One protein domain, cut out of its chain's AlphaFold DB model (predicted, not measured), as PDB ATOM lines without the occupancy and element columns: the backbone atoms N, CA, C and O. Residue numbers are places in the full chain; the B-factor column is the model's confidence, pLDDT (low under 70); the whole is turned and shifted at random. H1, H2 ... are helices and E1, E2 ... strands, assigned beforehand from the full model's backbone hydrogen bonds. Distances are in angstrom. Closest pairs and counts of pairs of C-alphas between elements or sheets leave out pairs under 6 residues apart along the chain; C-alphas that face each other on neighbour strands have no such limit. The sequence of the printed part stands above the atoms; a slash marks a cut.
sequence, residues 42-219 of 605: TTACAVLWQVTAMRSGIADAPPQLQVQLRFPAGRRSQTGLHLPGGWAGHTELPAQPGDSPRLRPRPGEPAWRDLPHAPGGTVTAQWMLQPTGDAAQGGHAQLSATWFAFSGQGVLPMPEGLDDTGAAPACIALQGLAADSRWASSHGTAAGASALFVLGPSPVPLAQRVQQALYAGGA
ATOM      1  N   THR A  42     188.569 149.612 167.561       93.06
ATOM      2  CA  THR A  42     187.732 150.549 168.326       93.06
ATOM      3  C   THR A  42     187.750 150.265 169.830       93.06
ATOM      4  O   THR A  42     186.923 150.804 170.576       93.06
ATOM      5  N   THR A  43     188.662 149.415 170.314       91.25
ATOM      6  CA  THR A  43     188.729 149.018 171.734       91.25
ATOM      7  C   THR A  43     189.001 150.202 172.657       91.25
ATOM      8  O   THR A  43     188.421 150.282 173.739       91.25
ATOM      9  N   ALA A  44     189.791 151.175 172.199       92.06
ATOM     10  CA  ALA A  44     190.090 152.386 172.955       92.06
ATOM     11  C   ALA A  44     188.924 153.392 173.015       92.06
ATOM     12  O   ALA A  44     188.986 154.328 173.802       92.06
ATOM     13  N   CYS A  45     187.872 153.234 172.205       94.50
ATOM     14  CA  CYS A  45     186.795 154.215 172.072       94.50
ATOM     15  C   CYS A  45     185.718 154.017 173.146       94.50
ATOM     16  O   CYS A  45     184.901 153.091 173.059       94.50
ATOM     17  N   ALA A  46     185.682 154.919 174.128       93.44
ATOM     18  CA  ALA A  46     184.673 154.911 175.183       93.44
ATOM     19  C   ALA A  46     183.285 155.275 174.642       93.44
ATOM     20  O   ALA A  46     182.287 154.653 175.009       93.44
ATOM     21  N   VAL A  47     183.238 156.254 173.736       95.12
ATOM     22  CA  VAL A  47     182.053 156.572 172.938       95.12
ATOM     23  C   VAL A  47     182.379 156.271 171.481       95.12
ATOM     24  O   VAL A  47     183.408 156.713 170.973       95.12
ATOM     25  N   LEU A  48     181.526 155.503 170.811       96.69
ATOM     26  CA  LEU A  48     181.722 155.099 169.425       96.69
ATOM     27  C   LEU A  48     180.424 155.278 168.645       96.69
ATOM     28  O   LEU A  48     179.408 154.670 168.982       96.69
ATOM     29  N   TRP A  49     180.501 156.052 167.569       97.38
ATOM     30  CA  TRP A  49     179.537 156.005 166.481       97.38
ATOM     31  C   TRP A  49     180.125 155.178 165.351       97.38
ATOM     32  O   TRP A  49     181.214 155.482 164.874       97.38
ATOM     33  N   GLN A  50     179.409 154.158 164.906       97.31
ATOM     34  CA  GLN A  50     179.789 153.350 163.760       97.31
ATOM     35  C   GLN A  50     178.725 153.493 162.680       97.31
ATOM     36  O   GLN A  50     177.551 153.219 162.921       97.31
ATOM     37  N   VAL A  51     179.129 153.945 161.496       95.56
ATOM     38  CA  VAL A  51     178.245 154.136 160.345       95.56
ATOM     39  C   VAL A  51     178.696 153.219 159.220       95.56
ATOM     40  O   VAL A  51     179.812 153.335 158.713       95.56
ATOM     41  N   THR A  52     177.812 152.313 158.820       95.00
ATOM     42  CA  THR A  52     178.036 151.383 157.713       95.00
ATOM     43  C   THR A  52     177.154 151.775 156.544       95.00
ATOM     44  O   THR A  52     175.927 151.750 156.657       95.00
ATOM     45  N   ALA A  53     177.767 152.109 155.409       91.50
ATOM     46  CA  ALA A  53     177.035 152.246 154.159       91.50
ATOM     47  C   ALA A  53     176.594 150.861 153.676       91.50
ATOM     48  O   ALA A  53     177.421 149.982 153.437       91.50
ATOM     49  N   MET A  54     175.286 150.665 153.543       90.31
ATOM     50  CA  MET A  54     174.705 149.429 153.044       90.31
ATOM     51  C   MET A  54     174.298 149.617 151.589       90.31
ATOM     52  O   MET A  54     173.421 150.420 151.266       90.31
ATOM     53  N   ARG A  55     174.945 148.858 150.704       80.56
ATOM     54  CA  ARG A  55     174.548 148.756 149.300       80.56
ATOM     55  C   ARG A  55     173.647 147.545 149.162       80.56
ATOM     56  O   ARG A  55     174.068 146.425 149.443       80.56
ATOM     57  N   SER A  56     172.411 147.773 148.743       71.94
ATOM     58  CA  SER A  56     171.570 146.672 148.305       71.94
ATOM     59  C   SER A  56     172.202 146.068 147.051       71.94
ATOM     60  O   SER A  56     172.513 146.791 146.108       71.94
ATOM     61  N   GLY A  57     172.418 144.752 147.035       72.56
ATOM     62  CA  GLY A  57     172.820 144.040 145.813       72.56
ATOM     63  C   GLY A  57     171.724 144.034 144.739       72.56
ATOM     64  O   GLY A  57     171.948 143.551 143.634       72.56
ATOM     65  N   ILE A  58     170.539 144.557 145.066       75.88
ATOM     66  CA  ILE A  58     169.423 144.757 144.151       75.88
ATOM     67  C   ILE A  58     169.634 146.098 143.448       75.88
ATOM     68  O   ILE A  58     169.742 147.133 144.110       75.88
ATOM     69  N   ALA A  59     169.673 146.071 142.114       70.88
ATOM     70  CA  ALA A  59     169.669 147.281 141.299       70.88
ATOM     71  C   ALA A  59     168.499 148.194 141.718       70.88
ATOM     72  O   ALA A  59     167.402 147.714 141.991       70.88
ATOM     73  N   ASP A  60     168.758 149.497 141.818       69.12
ATOM     74  CA  ASP A  60     167.784 150.558 142.134       69.12
ATOM     75  C   ASP A  60     167.226 150.613 143.566       69.12
ATOM     76  O   ASP A  60     166.483 151.538 143.901       69.12
ATOM     77  N   ALA A  61     167.602 149.693 144.457       76.44
ATOM     78  CA  ALA A  61     167.226 149.829 145.860       76.44
ATOM     79  C   ALA A  61     167.949 151.035 146.500       76.44
ATOM     80  O   ALA A  61     169.165 151.192 146.327       76.44
ATOM     81  N   PRO A  62     167.228 151.888 147.256       73.25
ATOM     82  CA  PRO A  62     167.804 153.100 147.813       73.25
ATOM     83  C   PRO A  62     168.922 152.739 148.797       73.25
ATOM     84  O   PRO A  62     168.754 151.825 149.611       73.25
ATOM     85  N   PRO A  63     170.065 153.437 148.746       81.69
ATOM     86  CA  PRO A  63     171.162 153.181 149.664       81.69
ATOM     87  C   PRO A  63     170.730 153.488 151.106       81.69
ATOM     88  O   PRO A  63     170.004 154.450 151.366       81.69
ATOM     89  N   GLN A  64     171.184 152.661 152.045       88.38
ATOM     90  CA  GLN A  64     170.847 152.781 153.465       88.38
ATOM     91  C   GLN A  64     172.111 152.986 154.300       88.38
ATOM     92  O   GLN A  64     173.208 152.571 153.917       88.38
ATOM     93  N   LEU A  65     171.958 153.618 155.463       90.62
ATOM     94  CA  LEU A  65     173.011 153.730 156.466       90.62
ATOM     95  C   LEU A  65     172.596 152.955 157.706       90.62
ATOM     96  O   LEU A  65     171.577 153.257 158.323       90.62
ATOM     97  N   GLN A  66     173.425 152.007 158.118       93.56
ATOM     98  CA  GLN A  66     173.301 151.411 159.437       93.56
ATOM     99  C   GLN A  66     174.149 152.213 160.419       93.56
ATOM    100  O   GLN A  66     175.359 152.344 160.235       93.56
ATOM    101  N   VAL A  67     173.516 152.736 161.464       94.00
ATOM    102  CA  VAL A  67     174.178 153.508 162.518       94.00
ATOM    103  C   VAL A  67     174.147 152.701 163.801       94.00
ATOM    104  O   VAL A  67     173.085 152.261 164.228       94.00
ATOM    105  N   GLN A  68     175.299 152.528 164.434       95.81
ATOM    106  CA  GLN A  68     175.435 151.944 165.759       95.81
ATOM    107  C   GLN A  68     176.087 152.963 166.690       95.81
ATOM    108  O   GLN A  68     177.029 153.658 166.318       95.81
ATOM    109  N   LEU A  69     175.577 153.054 167.911       95.62
ATOM    110  CA  LEU A  69     176.098 153.918 168.960       95.62
ATOM    111  C   LEU A  69     176.429 153.070 170.187       95.62
ATOM    112  O   LEU A  69     175.572 152.337 170.683       95.62
ATOM    113  N   ARG A  70     177.655 153.218 170.695       95.94
ATOM    114  CA  ARG A  70     178.139 152.618 171.941       95.94
ATOM    115  C   ARG A  70     178.626 153.703 172.898       95.94
ATOM    116  O   ARG A  70     179.412 154.554 172.491       95.94
ATOM    117  N   PHE A  71     178.188 153.680 174.155       95.19
ATOM    118  CA  PHE A  71     178.610 154.652 175.176       95.19
ATOM    119  C   PHE A  71     178.448 154.101 176.604       95.19
ATOM    120  O   PHE A  71     177.647 153.187 176.820       95.19
ATOM    121  N   PRO A  72     179.166 154.636 177.608       93.69
ATOM    122  CA  PRO A  72     178.986 154.227 178.998       93.69
ATOM    123  C   PRO A  72     177.665 154.760 179.577       93.69
ATOM    124  O   PRO A  72     177.373 155.953 179.506       93.69
ATOM    125  N   ALA A  73     176.894 153.893 180.236       92.31
ATOM    126  CA  ALA A  73     175.636 154.245 180.908       92.31
ATOM    127  C   ALA A  73     175.820 155.248 182.065       92.31
ATOM    128  O   ALA A  73     174.897 155.982 182.439       92.31
ATOM    129  N   GLY A  74     177.005 155.247 182.685       91.38
ATOM    130  CA  GLY A  74     177.235 155.925 183.956       91.38
ATOM    131  C   GLY A  74     176.323 155.357 185.047       91.38
ATOM    132  O   GLY A  74     176.057 154.163 185.084       91.38
ATOM    133  N   ARG A  75     175.813 156.202 185.947       93.19
ATOM    134  CA  ARG A  75     174.902 155.775 187.033       93.19
ATOM    135  C   ARG A  75     173.420 155.786 186.646       93.19
ATOM    136  O   ARG A  75     172.568 155.550 187.495       93.19
ATOM    137  N   ARG A  76     173.104 156.114 185.394       92.50
ATOM    138  CA  ARG A  76     171.729 156.298 184.926       92.50
ATOM    139  C   ARG A  76     171.124 154.965 184.502       92.50
ATOM    140  O   ARG A  76     171.835 154.100 184.006       92.50
ATOM    141  N   SER A  77     169.814 154.828 184.654       94.25
ATOM    142  CA  SER A  77     169.024 153.734 184.069       94.25
ATOM    143  C   SER A  77     168.291 154.146 182.782       94.25
ATOM    144  O   SER A  77     167.564 153.363 182.174       94.25
ATOM    145  N   GLN A  78     168.449 155.404 182.383       95.06
ATOM    146  CA  GLN A  78     167.833 155.988 181.206       95.06
ATOM    147  C   GLN A  78     168.716 157.129 180.715       95.06
ATOM    148  O   GLN A  78     169.205 157.929 181.518       95.06
ATOM    149  N   THR A  79     168.891 157.220 179.402       94.81
ATOM    150  CA  THR A  79     169.605 158.326 178.764       94.81
ATOM    151  C   THR A  79     168.724 158.930 177.678       94.81
ATOM    152  O   THR A  79     168.196 158.202 176.838       94.81
ATOM    153  N   GLY A  80     168.561 160.255 177.692       94.00
ATOM    154  CA  GLY A  80     167.984 160.977 176.564       94.00
ATOM    155  C   GLY A  80     168.923 160.917 175.364       94.00
ATOM    156  O   GLY A  80     170.122 161.135 175.505       94.00
ATOM    157  N   LEU A  81     168.404 160.617 174.183       92.12
ATOM    158  CA  LEU A  81     169.110 160.684 172.914       92.12
ATOM    159  C   LEU A  81     168.522 161.812 172.081       92.12
ATOM    160  O   LEU A  81     167.333 161.793 171.750       92.12
ATOM    161  N   HIS A  82     169.370 162.759 171.702       89.19
ATOM    162  CA  HIS A  82     169.042 163.745 170.691       89.19
ATOM    163  C   HIS A  82     169.171 163.090 169.309       89.19
ATOM    164  O   HIS A  82     170.278 162.791 168.848       89.19
ATOM    165  N   LEU A  83     168.021 162.842 168.684       84.81
ATOM    166  CA  LEU A  83     167.841 162.380 167.314       84.81
ATOM    167  C   LEU A  83     167.473 163.587 166.436       84.81
ATOM    168  O   LEU A  83     166.308 163.986 166.383       84.81
ATOM    169  N   PRO A  84     168.453 164.218 165.784       69.00
ATOM    170  CA  PRO A  84     168.204 165.400 164.967       69.00
ATOM    171  C   PRO A  84     167.318 165.109 163.732       69.00
ATOM    172  O   PRO A  84     166.985 163.967 163.431       69.00
ATOM    173  N   GLY A  85     166.898 166.161 163.017       61.59
ATOM    174  CA  GLY A  85     165.799 166.121 162.032       61.59
ATOM    175  C   GLY A  85     165.876 165.058 160.920       61.59
ATOM    176  O   GLY A  85     164.829 164.643 160.431       61.59
ATOM    177  N   GLY A  86     167.067 164.547 160.577       58.84
ATOM    178  CA  GLY A  86     167.255 163.471 159.585       58.84
ATOM    179  C   GLY A  86     166.657 162.109 159.971       58.84
ATOM    180  O   GLY A  86     166.688 161.164 159.187       58.84
ATOM    181  N   TRP A  87     166.090 161.992 161.173       68.50
ATOM    182  CA  TRP A  87     165.522 160.759 161.714       68.50
ATOM    183  C   TRP A  87     164.017 160.600 161.436       68.50
ATOM    184  O   TRP A  87     163.389 159.677 161.950       68.50
ATOM    185  N   ALA A  88     163.396 161.447 160.616       57.03
ATOM    186  CA  ALA A  88     162.021 161.239 160.155       57.03
ATOM    187  C   ALA A  88     161.959 160.087 159.118       57.03
ATOM    188  O   ALA A  88     161.859 160.325 157.922       57.03
ATOM    189  N   GLY A  89     162.092 158.834 159.566       61.41
ATOM    190  CA  GLY A  89     162.139 157.644 158.693       61.41
ATOM    191  C   GLY A  89     163.072 156.515 159.152       61.41
ATOM    192  O   GLY A  89     163.357 155.604 158.380       61.41
ATOM    193  N   HIS A  90     163.584 156.564 160.385       72.12
ATOM    194  CA  HIS A  90     164.449 155.510 160.918       72.12
ATOM    195  C   HIS A  90     163.659 154.274 161.353       72.12
ATOM    196  O   HIS A  90     162.537 154.374 161.849       72.12
ATOM    197  N   THR A  91     164.303 153.115 161.249       76.88
ATOM    198  CA  THR A  91     163.849 151.879 161.894       76.88
ATOM    199  C   THR A  91     164.883 151.480 162.941       76.88
ATOM    200  O   THR A  91     166.056 151.290 162.614       76.88
ATOM    201  N   GLU A  92     164.478 151.390 164.211       80.25
ATOM    202  CA  GLU A  92     165.337 150.824 165.256       80.25
ATOM    203  C   GLU A  92     165.549 149.337 164.973       80.25
ATOM    204  O   GLU A  92     164.591 148.594 164.752       80.25
ATOM    205  N   LEU A  93     166.815 148.921 164.949       79.81
ATOM    206  CA  LEU A  93     167.179 147.521 164.799       79.81
ATOM    207  C   LEU A  93     167.425 146.929 166.189       79.81
ATOM    208  O   LEU A  93     167.978 147.609 167.060       79.81
ATOM    209  N   PRO A  94     167.043 145.666 166.416       77.06
ATOM    210  CA  PRO A  94     167.340 145.006 167.674       77.06
ATOM    211  C   PRO A  94     168.861 144.899 167.847       77.06
ATOM    212  O   PRO A  94     169.572 144.491 166.930       77.06
ATOM    213  N   ALA A  95     169.370 145.292 169.019       72.38
ATOM    214  CA  ALA A  95     170.809 145.265 169.298       72.38
ATOM    215  C   ALA A  95     171.356 143.829 169.373       72.38
ATOM    216  O   ALA A  95     172.538 143.599 169.117       72.38
ATOM    217  N   GLN A  96     170.494 142.877 169.737       73.50
ATOM    218  CA  GLN A  96     170.707 141.435 169.678       73.50
ATOM    219  C   GLN A  96     169.455 140.758 169.099       73.50
ATOM    220  O   GLN A  96     168.350 141.264 169.308       73.50
ATOM    221  N   PRO A  97     169.575 139.617 168.399       69.75
ATOM    222  CA  PRO A  97     168.412 138.862 167.935       69.75
ATOM    223  C   PRO A  97     167.432 138.572 169.086       69.75
ATOM    224  O   PRO A  97     167.804 137.945 170.073       69.75
ATOM    225  N   GLY A  98     166.183 139.033 168.958       63.50
ATOM    226  CA  GLY A  98     165.133 138.868 169.975       63.50
ATOM    227  C   GLY A  98     164.890 140.084 170.878       63.50
ATOM    228  O   GLY A  98     163.871 140.116 171.570       63.50
ATOM    229  N   ASP A  99     165.748 141.107 170.840       76.50
ATOM    230  CA  ASP A  99     165.481 142.373 171.531       76.50
ATOM    231  C   ASP A  99     164.302 143.116 170.881       76.50
ATOM    232  O   ASP A  99     164.136 143.125 169.663       76.50
ATOM    233  N   SER A 100     163.482 143.791 171.689       68.50
ATOM    234  CA  SER A 100     162.482 144.742 171.180       68.50
ATOM    235  C   SER A 100     163.084 146.146 171.045       68.50
ATOM    236  O   SER A 100     163.961 146.490 171.842       68.50
ATOM    237  N   PRO A 101     162.599 146.985 170.108       71.38
ATOM    238  CA  PRO A 101     162.927 148.410 170.070       71.38
ATOM    239  C   PRO A 101     162.710 149.067 171.438       71.38
ATOM    240  O   PRO A 101     161.668 148.867 172.075       71.38
ATOM    241  N   ARG A 102     163.702 149.816 171.923       82.81
ATOM    242  CA  ARG A 102     163.709 150.380 173.283       82.81
ATOM    243  C   ARG A 102     163.425 151.874 173.308       82.81
ATOM    244  O   ARG A 102     163.101 152.389 174.383       82.81
ATOM    245  N   LEU A 103     163.545 152.573 172.180       87.44
ATOM    246  CA  LEU A 103     163.413 154.025 172.153       87.44
ATOM    247  C   LEU A 103     161.977 154.481 172.371       87.44
ATOM    248  O   LEU A 103     161.042 154.060 171.690       87.44
ATOM    249  N   ARG A 104     161.812 155.423 173.299       89.88
ATOM    250  CA  ARG A 104     160.518 156.038 173.596       89.88
ATOM    251  C   ARG A 104     160.531 157.508 173.186       89.88
ATOM    252  O   ARG A 104     161.449 158.222 173.583       89.88
ATOM    253  N   PRO A 105     159.554 157.995 172.404       88.06
ATOM    254  CA  PRO A 105     159.387 159.422 172.158       88.06
ATOM    255  C   PRO A 105     159.253 160.204 173.460       88.06
ATOM    256  O   PRO A 105     158.471 159.818 174.330       88.06
ATOM    257  N   ARG A 106     159.984 161.314 173.577       88.69
ATOM    258  CA  ARG A 106     159.810 162.234 174.697       88.69
ATOM    259  C   ARG A 106     158.674 163.220 174.376       88.69
ATOM    260  O   ARG A 106     158.722 163.874 173.330       88.69
ATOM    261  N   PRO A 107     157.627 163.331 175.217       86.56
ATOM    262  CA  PRO A 107     156.488 164.204 174.937       86.56
ATOM    263  C   PRO A 107     156.902 165.668 174.742       86.56
ATOM    264  O   PRO A 107     157.622 166.222 175.564       86.56
ATOM    265  N   GLY A 108     156.431 166.298 173.662       81.56
ATOM    266  CA  GLY A 108     156.725 167.705 173.350       81.56
ATOM    267  C   GLY A 108     158.135 167.980 172.811       81.56
ATOM    268  O   GLY A 108     158.408 169.106 172.406       81.56
ATOM    269  N   GLU A 109     159.008 166.972 172.743       82.38
ATOM    270  CA  GLU A 109     160.389 167.099 172.275       82.38
ATOM    271  C   GLU A 109     160.618 166.189 171.050       82.38
ATOM    272  O   GLU A 109     161.138 165.078 171.175       82.38
ATOM    273  N   PRO A 110     160.233 166.619 169.831       77.06
ATOM    274  CA  PRO A 110     160.209 165.751 168.648       77.06
ATOM    275  C   PRO A 110     161.584 165.196 168.251       77.06
ATOM    276  O   PRO A 110     161.654 164.115 167.665       77.06
ATOM    277  N   ALA A 111     162.663 165.893 168.615       80.38
ATOM    278  CA  ALA A 111     164.045 165.475 168.387       80.38
ATOM    279  C   ALA A 111     164.628 164.608 169.521       80.38
ATOM    280  O   ALA A 111     165.773 164.188 169.425       80.38
ATOM    281  N   TRP A 112     163.892 164.331 170.601       87.12
ATOM    282  CA  TRP A 112     164.412 163.565 171.738       87.12
ATOM    283  C   TRP A 112     163.726 162.213 171.893       87.12
ATOM    284  O   TRP A 112     162.509 162.069 171.729       87.12
ATOM    285  N   ARG A 113     164.525 161.199 172.219       90.81
ATOM    286  CA  ARG A 113     164.058 159.866 172.607       90.81
ATOM    287  C   ARG A 113     164.673 159.469 173.933       90.81
ATOM    288  O   ARG A 113     165.820 159.786 174.199       90.81
ATOM    289  N   ASP A 114     163.937 158.728 174.735       94.06
ATOM    290  CA  ASP A 114     164.448 158.124 175.952       94.06
ATOM    291  C   ASP A 114     164.867 156.677 175.679       94.06
ATOM    292  O   ASP A 114     164.071 155.875 175.180       94.06
ATOM    293  N   LEU A 115     166.119 156.350 176.005       94.25
ATOM    294  CA  LEU A 115     166.681 155.006 175.891       94.25
ATOM    295  C   LEU A 115     166.865 154.394 177.292       94.25
ATOM    296  O   LEU A 115     167.774 154.813 178.014       94.25
ATOM    297  N   PRO A 116     166.039 153.412 177.701       94.19
ATOM    298  CA  PRO A 116     166.227 152.690 178.957       94.19
ATOM    299  C   PRO A 116     167.399 151.701 178.868       94.19
ATOM    300  O   PRO A 116     167.571 151.007 177.864       94.19
ATOM    301  N   HIS A 117     168.190 151.605 179.935       93.50
ATOM    302  CA  HIS A 117     169.321 150.679 180.045       93.50
ATOM    303  C   HIS A 117     169.669 150.378 181.513       93.50
ATOM    304  O   HIS A 117     169.207 151.050 182.431       93.50
ATOM    305  N   ALA A 118     170.509 149.373 181.762       92.62
ATOM    306  CA  ALA A 118     171.040 149.138 183.104       92.62
ATOM    307  C   ALA A 118     172.089 150.212 183.476       92.62
ATOM    308  O   ALA A 118     172.850 150.647 182.602       92.62
ATOM    309  N   PRO A 119     172.169 150.640 184.750       94.50
ATOM    310  CA  PRO A 119     173.257 151.490 185.220       94.50
ATOM    311  C   PRO A 119     174.590 150.730 185.242       94.50
ATOM    312  O   PRO A 119     174.634 149.513 185.385       94.50
ATOM    313  N   GLY A 120     175.695 151.459 185.105       92.38
ATOM    314  CA  GLY A 120     177.073 150.963 185.197       92.38
ATOM    315  C   GLY A 120     177.587 150.207 183.969       92.38
ATOM    316  O   GLY A 120     178.794 150.021 183.845       92.38
ATOM    317  N   GLY A 121     176.703 149.792 183.060       91.69
ATOM    318  CA  GLY A 121     177.060 149.043 181.856       91.69
ATOM    319  C   GLY A 121     177.483 149.904 180.662       91.69
ATOM    320  O   GLY A 121     177.493 151.135 180.703       91.69
ATOM    321  N   THR A 122     177.792 149.227 179.557       93.88
ATOM    322  CA  THR A 122     177.916 149.855 178.235       93.88
ATOM    323  C   THR A 122     176.579 149.747 177.514       93.88
ATOM    324  O   THR A 122     176.004 148.665 177.416       93.88
ATOM    325  N   VAL A 123     176.085 150.869 177.005       93.88
ATOM    326  CA  VAL A 123     174.871 150.930 176.193       93.88
ATOM    327  C   VAL A 123     175.258 150.755 174.734       93.88
ATOM    328  O   VAL A 123     176.213 151.374 174.275       93.88
ATOM    329  N   THR A 124     174.512 149.917 174.013       94.56
ATOM    330  CA  THR A 124     174.615 149.771 172.557       94.56
ATOM    331  C   THR A 124     173.228 149.899 171.946       94.56
ATOM    332  O   THR A 124     172.287 149.246 172.407       94.56
ATOM    333  N   ALA A 125     173.105 150.737 170.923       93.06
ATOM    334  CA  ALA A 125     171.879 150.935 170.159       93.06
ATOM    335  C   ALA A 125     172.197 151.002 168.662       93.06
ATOM    336  O   ALA A 125     173.309 151.376 168.283       93.06
ATOM    337  N   GLN A 126     171.241 150.595 167.828       94.06
ATOM    338  CA  GLN A 126     171.448 150.424 166.394       94.06
ATOM    339  C   GLN A 126     170.199 150.791 165.598       94.06
ATOM    340  O   GLN A 126     169.072 150.514 166.008       94.06
ATOM    341  N   TRP A 127     170.410 151.396 164.433       90.88
ATOM    342  CA  TRP A 127     169.346 151.897 163.574       90.88
ATOM    343  C   TRP A 127     169.670 151.679 162.111       90.88
ATOM    344  O   TRP A 127     170.833 151.734 161.705       90.88
ATOM    345  N   MET A 128     168.617 151.487 161.324       90.06
ATOM    346  CA  MET A 128     168.662 151.659 159.884       90.06
ATOM    347  C   MET A 128     168.101 153.030 159.540       90.06
ATOM    348  O   MET A 128     166.957 153.349 159.880       90.06
ATOM    349  N   LEU A 129     168.909 153.830 158.862       86.12
ATOM    350  CA  LEU A 129     168.504 155.094 158.282       86.12
ATOM    351  C   LEU A 129     168.345 154.898 156.783       86.12
ATOM    352  O   LEU A 129     169.258 154.428 156.101       86.12
ATOM    353  N   GLN A 130     167.190 155.306 156.277       81.88
ATOM    354  CA  GLN A 130     166.987 155.549 154.862       81.88
ATOM    355  C   GLN A 130     166.940 157.063 154.686       81.88
ATOM    356  O   GLN A 130     165.929 157.675 155.034       81.88
ATOM    357  N   PRO A 131     168.029 157.690 154.224       70.44
ATOM    358  CA  PRO A 131     168.062 159.131 154.052       70.44
ATOM    359  C   PRO A 131     166.982 159.532 153.055       70.44
ATOM    360  O   PRO A 131     167.013 159.149 151.886       70.44
ATOM    361  N   THR A 132     165.966 160.234 153.547       60.59
ATOM    362  CA  THR A 132     164.915 160.786 152.705       60.59
ATOM    363  C   THR A 132     165.525 161.969 151.961       60.59
ATOM    364  O   THR A 132     166.155 162.836 152.560       60.59
ATOM    365  N   GLY A 133     165.433 161.941 150.630       49.94
ATOM    366  CA  GLY A 133     166.206 162.777 149.706       49.94
ATOM    367  C   GLY A 133     165.884 164.274 149.700       49.94
ATOM    368  O   GLY A 133     166.028 164.902 148.653       49.94
ATOM    369  N   ASP A 134     165.465 164.864 150.818       49.91
ATOM    370  CA  ASP A 134     165.298 166.312 150.907       49.91
ATOM    371  C   ASP A 134     166.656 166.992 151.149       49.91
ATOM    372  O   ASP A 134     167.041 167.381 152.258       49.91
ATOM    373  N   ALA A 135     167.425 167.086 150.064       47.97
ATOM    374  CA  ALA A 135     168.730 167.739 150.012       47.97
ATOM    375  C   ALA A 135     168.671 169.240 150.377       47.97
ATOM    376  O   ALA A 135     169.719 169.836 150.654       47.97
ATOM    377  N   ALA A 136     167.475 169.847 150.424       42.00
ATOM    378  CA  ALA A 136     167.276 171.287 150.576       42.00
ATOM    379  C   ALA A 136     167.688 171.852 151.948       42.00
ATOM    380  O   ALA A 136     167.886 173.057 152.071       42.00
ATOM    381  N   GLN A 137     167.885 171.019 152.976       47.84
ATOM    382  CA  GLN A 137     168.340 171.482 154.298       47.84
ATOM    383  C   GLN A 137     169.850 171.320 154.536       47.84
ATOM    384  O   GLN A 137     170.291 171.262 155.683       47.84
ATOM    385  N   GLY A 138     170.671 171.231 153.481       42.28
ATOM    386  CA  GLY A 138     172.119 171.474 153.590       42.28
ATOM    387  C   GLY A 138     172.931 170.499 154.461       42.28
ATOM    388  O   GLY A 138     174.126 170.722 154.654       42.28
ATOM    389  N   GLY A 139     172.321 169.429 154.989       52.12
ATOM    390  CA  GLY A 139     172.947 168.566 155.999       52.12
ATOM    391  C   GLY A 139     172.411 167.139 156.119       52.12
ATOM    392  O   GLY A 139     172.979 166.351 156.877       52.12
ATOM    393  N   HIS A 140     171.363 166.768 155.386       70.88
ATOM    394  CA  HIS A 140     170.828 165.402 155.415       70.88
ATOM    395  C   HIS A 140     171.609 164.531 154.430       70.88
ATOM    396  O   HIS A 140     172.065 165.012 153.395       70.88
ATOM    397  N   ALA A 141     171.888 163.289 154.808       83.81
ATOM    398  CA  ALA A 141     172.853 162.446 154.111       83.81
ATOM    399  C   ALA A 141     172.559 162.313 152.603       83.81
ATOM    400  O   ALA A 141     171.429 162.054 152.202       83.81
ATOM    401  N   GLN A 142     173.598 162.439 151.778       86.44
ATOM    402  CA  GLN A 142     173.570 162.177 150.345       86.44
ATOM    403  C   GLN A 142     174.327 160.889 150.048       86.44
ATOM    404  O   GLN A 142     175.449 160.691 150.514       86.44
ATOM    405  N   LEU A 143     173.714 160.009 149.267       86.69
ATOM    406  CA  LEU A 143     174.267 158.708 148.936       86.69
ATOM    407  C   LEU A 143     174.158 158.482 147.438       86.69
ATOM    408  O   LEU A 143     173.134 158.768 146.823       86.69
ATOM    409  N   SER A 144     175.216 157.923 146.873       86.44
ATOM    410  CA  SER A 144     175.275 157.458 145.495       86.44
ATOM    411  C   SER A 144     175.833 156.035 145.453       86.44
ATOM    412  O   SER A 144     176.202 155.457 146.478       86.44
ATOM    413  N   ALA A 145     175.955 155.477 144.250       85.12
ATOM    414  CA  ALA A 145     176.573 154.171 144.054       85.12
ATOM    415  C   ALA A 145     178.062 154.128 144.461       85.12
ATOM    416  O   ALA A 145     178.560 153.068 144.846       85.12
ATOM    417  N   THR A 146     178.788 155.248 144.374       89.25
ATOM    418  CA  THR A 146     180.258 155.274 144.515       89.25
ATOM    419  C   THR A 146     180.764 156.134 145.667       89.25
ATOM    420  O   THR A 146     181.911 155.969 146.082       89.25
ATOM    421  N   TRP A 147     179.935 157.014 146.217       92.88
ATOM    422  CA  TRP A 147     180.281 157.887 147.334       92.88
ATOM    423  C   TRP A 147     179.060 158.195 148.201       92.88
ATOM    424  O   TRP A 147     177.919 158.097 147.746       92.88
ATOM    425  N   PHE A 148     179.306 158.616 149.435       92.69
ATOM    426  CA  PHE A 148     178.296 159.245 150.278       92.69
ATOM    427  C   PHE A 148     178.889 160.422 151.047       92.69
ATOM    428  O   PHE A 148     180.102 160.501 151.255       92.69
ATOM    429  N   ALA A 149     178.019 161.311 151.507       93.44
ATOM    430  CA  ALA A 149     178.356 162.353 152.453       93.44
ATOM    431  C   ALA A 149     177.204 162.613 153.419       93.44
ATOM    432  O   ALA A 149     176.040 162.482 153.055       93.44
ATOM    433  N   PHE A 150     177.504 163.001 154.652       92.31
ATOM    434  CA  PHE A 150     176.489 163.370 155.630       92.31
ATOM    435  C   PHE A 150     177.018 164.374 156.651       92.31
ATOM    436  O   PHE A 150     178.220 164.450 156.905       92.31
ATOM    437  N   SER A 151     176.106 165.118 157.279       91.31
ATOM    438  CA  SER A 151     176.420 165.839 158.511       91.31
ATOM    439  C   SER A 151     176.160 164.963 159.732       91.31
ATOM    440  O   SER A 151     175.255 164.120 159.732       91.31
ATOM    441  N   GLY A 152     176.911 165.181 160.808       92.12
ATOM    442  CA  GLY A 152     176.651 164.505 162.074       92.12
ATOM    443  C   GLY A 152     175.232 164.754 162.590       92.12
ATOM    444  O   GLY A 152     174.606 163.846 163.119       92.12
ATOM    445  N   GLN A 153     174.675 165.942 162.358       86.94
ATOM    446  CA  GLN A 153     173.288 166.278 162.675       86.94
ATOM    447  C   GLN A 153     172.285 165.535 161.775       86.94
ATOM    448  O   GLN A 153     171.111 165.463 162.095       86.94
ATOM    449  N   GLY A 154     172.695 164.958 160.651       84.94
ATOM    450  CA  GLY A 154     171.825 164.091 159.856       84.94
ATOM    451  C   GLY A 154     171.781 162.656 160.386       84.94
ATOM    452  O   GLY A 154     170.734 162.016 160.345       84.94
ATOM    453  N   VAL A 155     172.914 162.144 160.881       90.12
ATOM    454  CA  VAL A 155     173.150 160.689 161.006       90.12
ATOM    455  C   VAL A 155     173.564 160.243 162.409       90.12
ATOM    456  O   VAL A 155     173.302 159.105 162.783       90.12
ATOM    457  N   LEU A 156     174.192 161.104 163.211       93.25
ATOM    458  CA  LEU A 156     174.827 160.729 164.476       93.25
ATOM    459  C   LEU A 156     173.968 161.157 165.683       93.25
ATOM    460  O   LEU A 156     173.888 162.351 166.002       93.25
ATOM    461  N   PRO A 157     173.330 160.205 166.392       92.69
ATOM    462  CA  PRO A 157     172.528 160.508 167.571       92.69
ATOM    463  C   PRO A 157     173.434 160.900 168.740       92.69
ATOM    464  O   PRO A 157     174.501 160.314 168.914       92.69
ATOM    465  N   MET A 158     173.018 161.861 169.564       93.19
ATOM    466  CA  MET A 158     173.839 162.346 170.681       93.19
ATOM    467  C   MET A 158     173.209 162.022 172.038       93.19
ATOM    468  O   MET A 158     172.126 162.530 172.336       93.19
ATOM    469  N   PRO A 159     173.861 161.202 172.877       93.69
ATOM    470  CA  PRO A 159     173.418 160.971 174.246       93.69
ATOM    471  C   PRO A 159     173.559 162.203 175.142       93.69
ATOM    472  O   PRO A 159     174.603 162.856 175.187       93.69
ATOM    473  N   GLU A 160     172.518 162.470 175.920       91.12
ATOM    474  CA  GLU A 160     172.467 163.529 176.920       91.12
ATOM    475  C   GLU A 160     173.608 163.387 177.936       91.12
ATOM    476  O   GLU A 160     173.901 162.287 178.423       91.12
ATOM    477  N   GLY A 161     174.238 164.506 178.293       87.19
ATOM    478  CA  GLY A 161     175.277 164.570 179.322       87.19
ATOM    479  C   GLY A 161     176.655 164.041 178.907       87.19
ATOM    480  O   GLY A 161     177.553 164.028 179.743       87.19
ATOM    481  N   LEU A 162     176.861 163.620 177.651       87.69
ATOM    482  CA  LEU A 162     178.212 163.285 177.172       87.69
ATOM    483  C   LEU A 162     179.082 164.522 176.919       87.69
ATOM    484  O   LEU A 162     180.304 164.422 176.996       87.69
ATOM    485  N   ASP A 163     178.472 165.686 176.698       78.06
ATOM    486  CA  ASP A 163     179.187 166.954 176.508       78.06
ATOM    487  C   ASP A 163     180.007 167.390 177.724       78.06
ATOM    488  O   ASP A 163     181.039 168.037 177.563       78.06
ATOM    489  N   ASP A 164     179.589 166.984 178.923       69.75
ATOM    490  CA  ASP A 164     180.257 167.332 180.179       69.75
ATOM    491  C   ASP A 164     181.425 166.381 180.512       69.75
ATOM    492  O   ASP A 164     182.167 166.594 181.476       69.75
ATOM    493  N   THR A 165     181.610 165.304 179.737       55.84
ATOM    494  CA  THR A 165     182.586 164.247 180.050       55.84
ATOM    495  C   THR A 165     183.977 164.572 179.499       55.84
ATOM    496  O   THR A 165     184.386 164.139 178.426       55.84
ATOM    497  N   GLY A 166     184.746 165.345 180.262       57.34
ATOM    498  CA  GLY A 166     186.058 165.871 179.862       57.34
ATOM    499  C   GLY A 166     187.240 164.893 179.734       57.34
ATOM    500  O   GLY A 166     188.357 165.334 179.981       57.34
ATOM    501  N   ALA A 167     187.085 163.608 179.379       56.00
ATOM    502  CA  ALA A 167     188.276 162.737 179.256       56.00
ATOM    503  C   ALA A 167     188.172 161.473 178.389       56.00
ATOM    504  O   ALA A 167     189.209 160.913 178.035       56.00
ATOM    505  N   ALA A 168     186.978 160.971 178.075       79.62
ATOM    506  CA  ALA A 168     186.887 159.676 177.411       79.62
ATOM    507  C   ALA A 168     187.023 159.842 175.882       79.62
ATOM    508  O   ALA A 168     186.326 160.682 175.309       79.62
ATOM    509  N   PRO A 169     187.900 159.080 175.202       89.94
ATOM    510  CA  PRO A 169     188.058 159.170 173.755       89.94
ATOM    511  C   PRO A 169     186.746 158.816 173.050       89.94
ATOM    512  O   PRO A 169     186.149 157.755 173.274       89.94
ATOM    513  N   ALA A 170     186.311 159.735 172.197       94.00
ATOM    514  CA  ALA A 170     185.152 159.590 171.339       94.00
ATOM    515  C   ALA A 170     185.617 159.269 169.917       94.00
ATOM    516  O   ALA A 170     186.607 159.833 169.451       94.00
ATOM    517  N   CYS A 171     184.918 158.379 169.223       96.88
ATOM    518  CA  CYS A 171     185.326 157.916 167.903       96.88
ATOM    519  C   CYS A 171     184.161 157.865 166.921       96.88
ATOM    520  O   CYS A 171     183.052 157.475 167.289       96.88
ATOM    521  N   ILE A 172     184.447 158.166 165.655       97.69
ATOM    522  CA  ILE A 172     183.554 157.890 164.530       97.69
ATOM    523  C   ILE A 172     184.231 156.869 163.620       97.69
ATOM    524  O   ILE A 172     185.249 157.165 162.998       97.69
ATOM    525  N   ALA A 173     183.654 155.674 163.543       97.62
ATOM    526  CA  ALA A 173     184.036 154.632 162.606       97.62
ATOM    527  C   ALA A 173     183.104 154.667 161.389       97.62
ATOM    528  O   ALA A 173     181.885 154.592 161.530       97.62
ATOM    529  N   LEU A 174     183.671 154.765 160.191       97.06
ATOM    530  CA  LEU A 174     182.942 154.697 158.927       97.06
ATOM    531  C   LEU A 174     183.390 153.461 158.154       97.06
ATOM    532  O   LEU A 174     184.581 153.162 158.115       97.06
ATOM    533  N   GLN A 175     182.458 152.741 157.539       95.12
ATOM    534  CA  GLN A 175     182.757 151.496 156.827       95.12
ATOM    535  C   GLN A 175     181.710 151.175 155.750       95.12
ATOM    536  O   GLN A 175     180.720 151.892 155.586       95.12
ATOM    537  N   GLY A 176     181.916 150.071 155.029       90.62
ATOM    538  CA  GLY A 176     180.987 149.583 154.001       90.62
ATOM    539  C   GLY A 176     181.283 150.106 152.593       90.62
ATOM    540  O   GLY A 176     180.408 150.076 151.731       90.62
ATOM    541  N   LEU A 177     182.504 150.598 152.350       91.50
ATOM    542  CA  LEU A 177     182.960 151.030 151.026       91.50
ATOM    543  C   LEU A 177     184.119 150.165 150.510       91.50
ATOM    544  O   LEU A 177     184.646 149.313 151.219       91.50
ATOM    545  N   ALA A 178     184.489 150.372 149.246       92.44
ATOM    546  CA  ALA A 178     185.564 149.640 148.583       92.44
ATOM    547  C   ALA A 178     186.946 150.001 149.157       92.44
ATOM    548  O   ALA A 178     187.135 151.087 149.706       92.44
ATOM    549  N   ALA A 179     187.923 149.103 149.012       93.88
ATOM    550  CA  ALA A 179     189.266 149.260 149.580       93.88
ATOM    551  C   ALA A 179     190.060 150.457 149.020       93.88
ATOM    552  O   ALA A 179     190.981 150.937 149.673       93.88
ATOM    553  N   ASP A 180     189.700 150.958 147.842       95.19
ATOM    554  CA  ASP A 180     190.276 152.146 147.202       95.19
ATOM    555  C   ASP A 180     189.566 153.456 147.594       95.19
ATOM    556  O   ASP A 180     189.902 154.531 147.089       95.19
ATOM    557  N   SER A 181     188.597 153.392 148.512       96.62
ATOM    558  CA  SER A 181     187.837 154.562 148.947       96.62
ATOM    559  C   SER A 181     188.705 155.558 149.704       96.62
ATOM    560  O   SER A 181     189.602 155.203 150.476       96.62
ATOM    561  N   ARG A 182     188.373 156.835 149.527       98.00
ATOM    562  CA  ARG A 182     188.914 157.943 150.315       98.00
ATOM    563  C   ARG A 182     187.867 158.423 151.301       98.00
ATOM    564  O   ARG A 182     186.674 158.387 151.010       98.00
ATOM    565  N   TRP A 183     188.332 158.904 152.441       97.62
ATOM    566  CA  TRP A 183     187.502 159.409 153.522       97.62
ATOM    567  C   TRP A 183     187.969 160.795 153.927       97.62
ATOM    568  O   TRP A 183     189.172 161.040 154.052       97.62
ATOM    569  N   ALA A 184     187.016 161.681 154.180       97.56
ATOM    570  CA  ALA A 184     187.283 163.014 154.692       97.56
ATOM    571  C   ALA A 184     186.220 163.411 155.714       97.56
ATOM    572  O   ALA A 184     185.037 163.107 155.554       97.56
ATOM    573  N   SER A 185     186.642 164.097 156.766       96.56
ATOM    574  CA  SER A 185     185.756 164.698 157.754       96.56
ATOM    575  C   SER A 185     186.336 166.009 158.275       96.56
ATOM    576  O   SER A 185     187.511 166.308 158.049       96.56
ATOM    577  N   SER A 186     185.544 166.755 159.050       92.94
ATOM    578  CA  SER A 186     186.047 167.883 159.856       92.94
ATOM    579  C   SER A 186     187.200 167.491 160.802       92.94
ATOM    580  O   SER A 186     187.838 168.357 161.395       92.94
ATOM    581  N   HIS A 187     187.459 166.189 160.986       94.12
ATOM    582  CA  HIS A 187     188.488 165.639 161.868       94.12
ATOM    583  C   HIS A 187     189.702 165.066 161.119       94.12
ATOM    584  O   HIS A 187     190.609 164.541 161.762       94.12
ATOM    585  N   GLY A 188     189.743 165.160 159.786       93.88
ATOM    586  CA  GLY A 188     190.884 164.733 158.972       93.88
ATOM    587  C   GLY A 188     190.507 163.777 157.845       93.88
ATOM    588  O   GLY A 188     189.363 163.728 157.397       93.88
ATOM    589  N   THR A 189     191.485 163.005 157.374       96.56
ATOM    590  CA  THR A 189     191.342 162.104 156.221       96.56
ATOM    591  C   THR A 189     191.770 160.684 156.544       96.56
ATOM    592  O   THR A 189     192.652 160.476 157.373       96.56
ATOM    593  N   ALA A 190     191.213 159.719 155.820       96.75
ATOM    594  CA  ALA A 190     191.662 158.330 155.820       96.75
ATOM    595  C   ALA A 190     191.485 157.715 154.420       96.75
ATOM    596  O   ALA A 190     190.894 158.325 153.527       96.75
ATOM    597  N   ALA A 191     191.996 156.505 154.221       96.12
ATOM    598  CA  ALA A 191     191.824 155.725 152.998       96.12
ATOM    599  C   ALA A 191     191.617 154.250 153.356       96.12
ATOM    600  O   ALA A 191     192.061 153.813 154.419       96.12
ATOM    601  N   GLY A 192     190.950 153.496 152.483       95.44
ATOM    602  CA  GLY A 192     190.641 152.084 152.710       95.44
ATOM    603  C   GLY A 192     189.143 151.791 152.734       95.44
ATOM    604  O   GLY A 192     188.310 152.678 152.562       95.44
ATOM    605  N   ALA A 193     188.786 150.537 153.021       93.62
ATOM    606  CA  ALA A 193     187.388 150.101 153.145       93.62
ATOM    607  C   ALA A 193     186.666 150.681 154.382       93.62
ATOM    608  O   ALA A 193     185.434 150.661 154.467       93.62
ATOM    609  N   SER A 194     187.434 151.209 155.340       95.19
ATOM    610  CA  SER A 194     186.943 151.842 156.563       95.19
ATOM    611  C   SER A 194     187.825 153.011 156.997       95.19
ATOM    612  O   SER A 194     189.007 153.059 156.661       95.19
ATOM    613  N   ALA A 195     187.267 153.906 157.809       96.44
ATOM    614  CA  ALA A 195     187.965 154.998 158.474       96.44
ATOM    615  C   ALA A 195     187.612 155.042 159.962       96.44
ATOM    616  O   ALA A 195     186.483 154.744 160.345       96.44
ATOM    617  N   LEU A 196     188.564 155.470 160.791       97.19
ATOM    618  CA  LEU A 196     188.348 155.756 162.206       97.19
ATOM    619  C   LEU A 196     188.857 157.163 162.510       97.19
ATOM    620  O   LEU A 196     190.053 157.432 162.417       97.19
ATOM    621  N   PHE A 197     187.948 158.052 162.896       96.19
ATOM    622  CA  PHE A 197     188.276 159.387 163.375       96.19
ATOM    623  C   PHE A 197     188.223 159.389 164.899       96.19
ATOM    624  O   PHE A 197     187.153 159.209 165.481       96.19
ATOM    625  N   VAL A 198     189.375 159.579 165.542       94.19
ATOM    626  CA  VAL A 198     189.491 159.659 167.005       94.19
ATOM    627  C   VAL A 198     189.482 161.124 167.426       94.19
ATOM    628  O   VAL A 198     190.314 161.918 166.990       94.19
ATOM    629  N   LEU A 199     188.538 161.491 168.286       92.06
ATOM    630  CA  LEU A 199     188.359 162.855 168.759       92.06
ATOM    631  C   LEU A 199     189.115 163.005 170.075       92.06
ATOM    632  O   LEU A 199     188.657 162.549 171.125       92.06
ATOM    633  N   GLY A 200     190.265 163.675 170.009       85.25
ATOM    634  CA  GLY A 200     191.064 164.001 171.190       85.25
ATOM    635  C   GLY A 200     190.348 164.951 172.163       85.25
ATOM    636  O   GLY A 200     189.231 165.404 171.893       85.25
ATOM    637  N   PRO A 201     190.974 165.291 173.297       83.38
ATOM    638  CA  PRO A 201     190.468 166.322 174.201       83.38
ATOM    639  C   PRO A 201     190.265 167.657 173.472       83.38
ATOM    640  O   PRO A 201     191.066 168.041 172.622       83.38
ATOM    641  N   SER A 202     189.187 168.374 173.785       84.50
ATOM    642  CA  SER A 202     188.912 169.693 173.212       84.50
ATOM    643  C   SER A 202     188.062 170.521 174.172       84.50
ATOM    644  O   SER A 202     187.209 169.955 174.854       84.50
ATOM    645  N   PRO A 203     188.254 171.851 174.215       80.81
ATOM    646  CA  PRO A 203     187.359 172.745 174.941       80.81
ATOM    647  C   PRO A 203     186.013 172.962 174.223       80.81
ATOM    648  O   PRO A 203     185.132 173.613 174.777       80.81
ATOM    649  N   VAL A 204     185.861 172.475 172.986       83.94
ATOM    650  CA  VAL A 204     184.601 172.532 172.236       83.94
ATOM    651  C   VAL A 204     183.714 171.349 172.649       83.94
ATOM    652  O   VAL A 204     184.210 170.216 172.645       83.94
ATOM    653  N   PRO A 205     182.418 171.569 172.956       86.50
ATOM    654  CA  PRO A 205     181.492 170.498 173.330       86.50
ATOM    655  C   PRO A 205     181.481 169.340 172.327       86.50
ATOM    656  O   PRO A 205     181.551 169.550 171.110       86.50
ATOM    657  N   LEU A 206     181.367 168.104 172.820       89.56
ATOM    658  CA  LEU A 206     181.412 166.910 171.978       89.56
ATOM    659  C   LEU A 206     180.290 166.905 170.933       89.56
ATOM    660  O   LEU A 206     180.550 166.589 169.776       89.56
ATOM    661  N   ALA A 207     179.084 167.333 171.291       88.19
ATOM    662  CA  ALA A 207     177.938 167.460 170.407       88.19
ATOM    663  C   ALA A 207     178.215 168.424 169.261       88.19
ATOM    664  O   ALA A 207     177.867 168.128 168.122       88.19
ATOM    665  N   GLN A 208     178.911 169.532 169.518       87.25
ATOM    666  CA  GLN A 208     179.337 170.435 168.454       87.25
ATOM    667  C   GLN A 208     180.365 169.755 167.548       87.25
ATOM    668  O   GLN A 208     180.224 169.792 166.333       87.25
ATOM    669  N   ARG A 209     181.355 169.052 168.103       90.81
ATOM    670  CA  ARG A 209     182.357 168.361 167.275       90.81
ATOM    671  C   ARG A 209     181.784 167.202 166.469       90.81
ATOM    672  O   ARG A 209     182.238 166.982 165.363       90.81
ATOM    673  N   VAL A 210     180.803 166.478 167.000       92.88
ATOM    674  CA  VAL A 210     180.231 165.287 166.359       92.88
ATOM    675  C   VAL A 210     179.056 165.659 165.466       92.88
ATOM    676  O   VAL A 210     179.076 165.332 164.282       92.88
ATOM    677  N   GLN A 211     178.039 166.342 166.006       89.94
ATOM    678  CA  GLN A 211     176.818 166.676 165.268       89.94
ATOM    679  C   GLN A 211     177.022 167.853 164.313       89.94
ATOM    680  O   GLN A 211     176.374 167.890 163.276       89.94
ATOM    681  N   GLN A 212     177.932 168.789 164.598       88.50
ATOM    682  CA  GLN A 212     178.247 169.867 163.654       88.50
ATOM    683  C   GLN A 212     179.463 169.546 162.773       88.50
ATOM    684  O   GLN A 212     180.064 170.466 162.240       88.50
ATOM    685  N   ALA A 213     179.837 168.277 162.591       92.62
ATOM    686  CA  ALA A 213     180.865 167.874 161.628       92.62
ATOM    687  C   ALA A 213     180.264 167.339 160.323       92.62
ATOM    688  O   ALA A 213     179.126 166.862 160.288       92.62
ATOM    689  N   LEU A 214     181.064 167.386 159.258       94.81
ATOM    690  CA  LEU A 214     180.774 166.737 157.982       94.81
ATOM    691  C   LEU A 214     181.640 165.492 157.807       94.81
ATOM    692  O   LEU A 214     182.783 165.457 158.264       94.81
ATOM    693  N   TYR A 215     181.094 164.501 157.109       96.25
ATOM    694  CA  TYR A 215     181.737 163.226 156.807       96.25
ATOM    695  C   TYR A 215     181.457 162.854 155.353       96.25
ATOM    696  O   TYR A 215     180.323 162.972 154.894       96.25
ATOM    697  N   ALA A 216     182.472 162.387 154.634       96.94
ATOM    698  CA  ALA A 216     182.353 161.902 153.265       96.94
ATOM    699  C   ALA A 216     183.241 160.672 153.045       96.94
ATOM    700  O   ALA A 216     184.335 160.574 153.611       96.94
ATOM    701  N   GLY A 217     182.771 159.748 152.209       96.81
ATOM    702  CA  GLY A 217     183.486 158.523 151.861       96.81
ATOM    703  C   GLY A 217     183.234 158.069 150.428       96.81
ATOM    704  O   GLY A 217     182.151 158.291 149.886       96.81
ATOM    705  N   GLY A 218     184.214 157.391 149.830       96.50
ATOM    706  CA  GLY A 218     184.080 156.673 148.558       96.50
ATOM    707  C   GLY A 218     185.004 157.191 147.469       96.50
ATOM    708  O   GLY A 218     186.152 157.555 147.735       96.50
ATOM    709  N   ALA A 219     184.506 157.210 146.234       97.06
ATOM    710  CA  ALA A 219     185.207 157.774 145.088       97.06
ATOM    711  C   ALA A 219     185.195 159.309 145.176       97.06
ATOM    712  O   ALA A 219     184.287 159.967 144.665       97.06
TER     713      ALA A 219
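What this domain is: This is residues 42 to 219 of the 605 residues of an uncharacterized protein of Aquabacterium pictum (UniProt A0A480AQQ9). Two sheets lie partly face to face as a sandwich, their strands crossed at 46 degrees: a long, twisted sheet of six strands, and a smaller sheet of four covering part of it. A third small sheet, E3, E6 and E5, lies toward the other end, and two short helices, H1 and H2, sit by the sandwich. The printed part has 178 residues with two named helices and thirteen named strands, in the order E1 to E8, H1, E9 to E12, H2, E13; under half of the residues are in these elements, which are mostly strand. The six-strand sheet is mixed, in the order E4, E7, E2, E1, E9, E12; E8, E13, E10, E11 and E3, E6, E5 are antiparallel. The whole is compact, radius of gyration of the C-alphas 15.8 A, spanning 44 by 33 by 33 A.

Where its parts are: Find C-alpha 47 at (182.053, 156.572, 172.938); from there E1, residues 47 to 54, runs 22.4 A. E2, residues 64 to 72, is the longest strand, 26.8 A. Next come E3, 78 to 82, E4, 91 to 93, E5, 104 to 106, and E6, 109 to 116, which bends by 58 degrees at residue 112. E7, 122 to 129, runs 22.7 A. Then look for E8, 147 to 151, H1, 152 to 155, E9, 170 to 175, E10, 182 to 185, E11, 188 to 191, E12, 194 to 199, and H2, 206 to 211. E13, 214 to 218, ends at C-alpha 218, (184.080, 156.673, 148.558).

How they stand to each other: Start with the hairpin E1 and E2, antiparallel, where N 50 and O 68 are 2.8 A apart, within hydrogen-bond range. E1 is parallel to E9, with N 51 and O 173 2.8 A apart. Across the sandwich, the closest C-alphas of E10 and E12, those of Trp 183 and Ala 195, are 6.6 A apart. In the four-strand sheet E8 and E13 are antiparallel, with N 150 and O 215 2.8 A apart. H1 touches H2, the C-alphas of Gly 152 and Gln 211 being closest at 3.9 A. Each helix only grazes the six-strand sheet. In H2 every O i to N i+4 pair is within hydrogen-bond range; H1 is too short for such a pair. E3 and E6 are antiparallel, with N 81 and O 113 2.7 A apart; residues 81 to 82 of E3 also pair with residues 158 to 159.

The domain as a whole: The C-alphas farthest apart, those of Ala 59 and Arg 75, are 46.8 A apart. The printed part has no cut. The links E7 to E8 and H1 to E9 are long. Mean pLDDT of the printed part is 85.7; 22 residues are under 70, among them 84 to 89, 132 to 139 and 164 to 167.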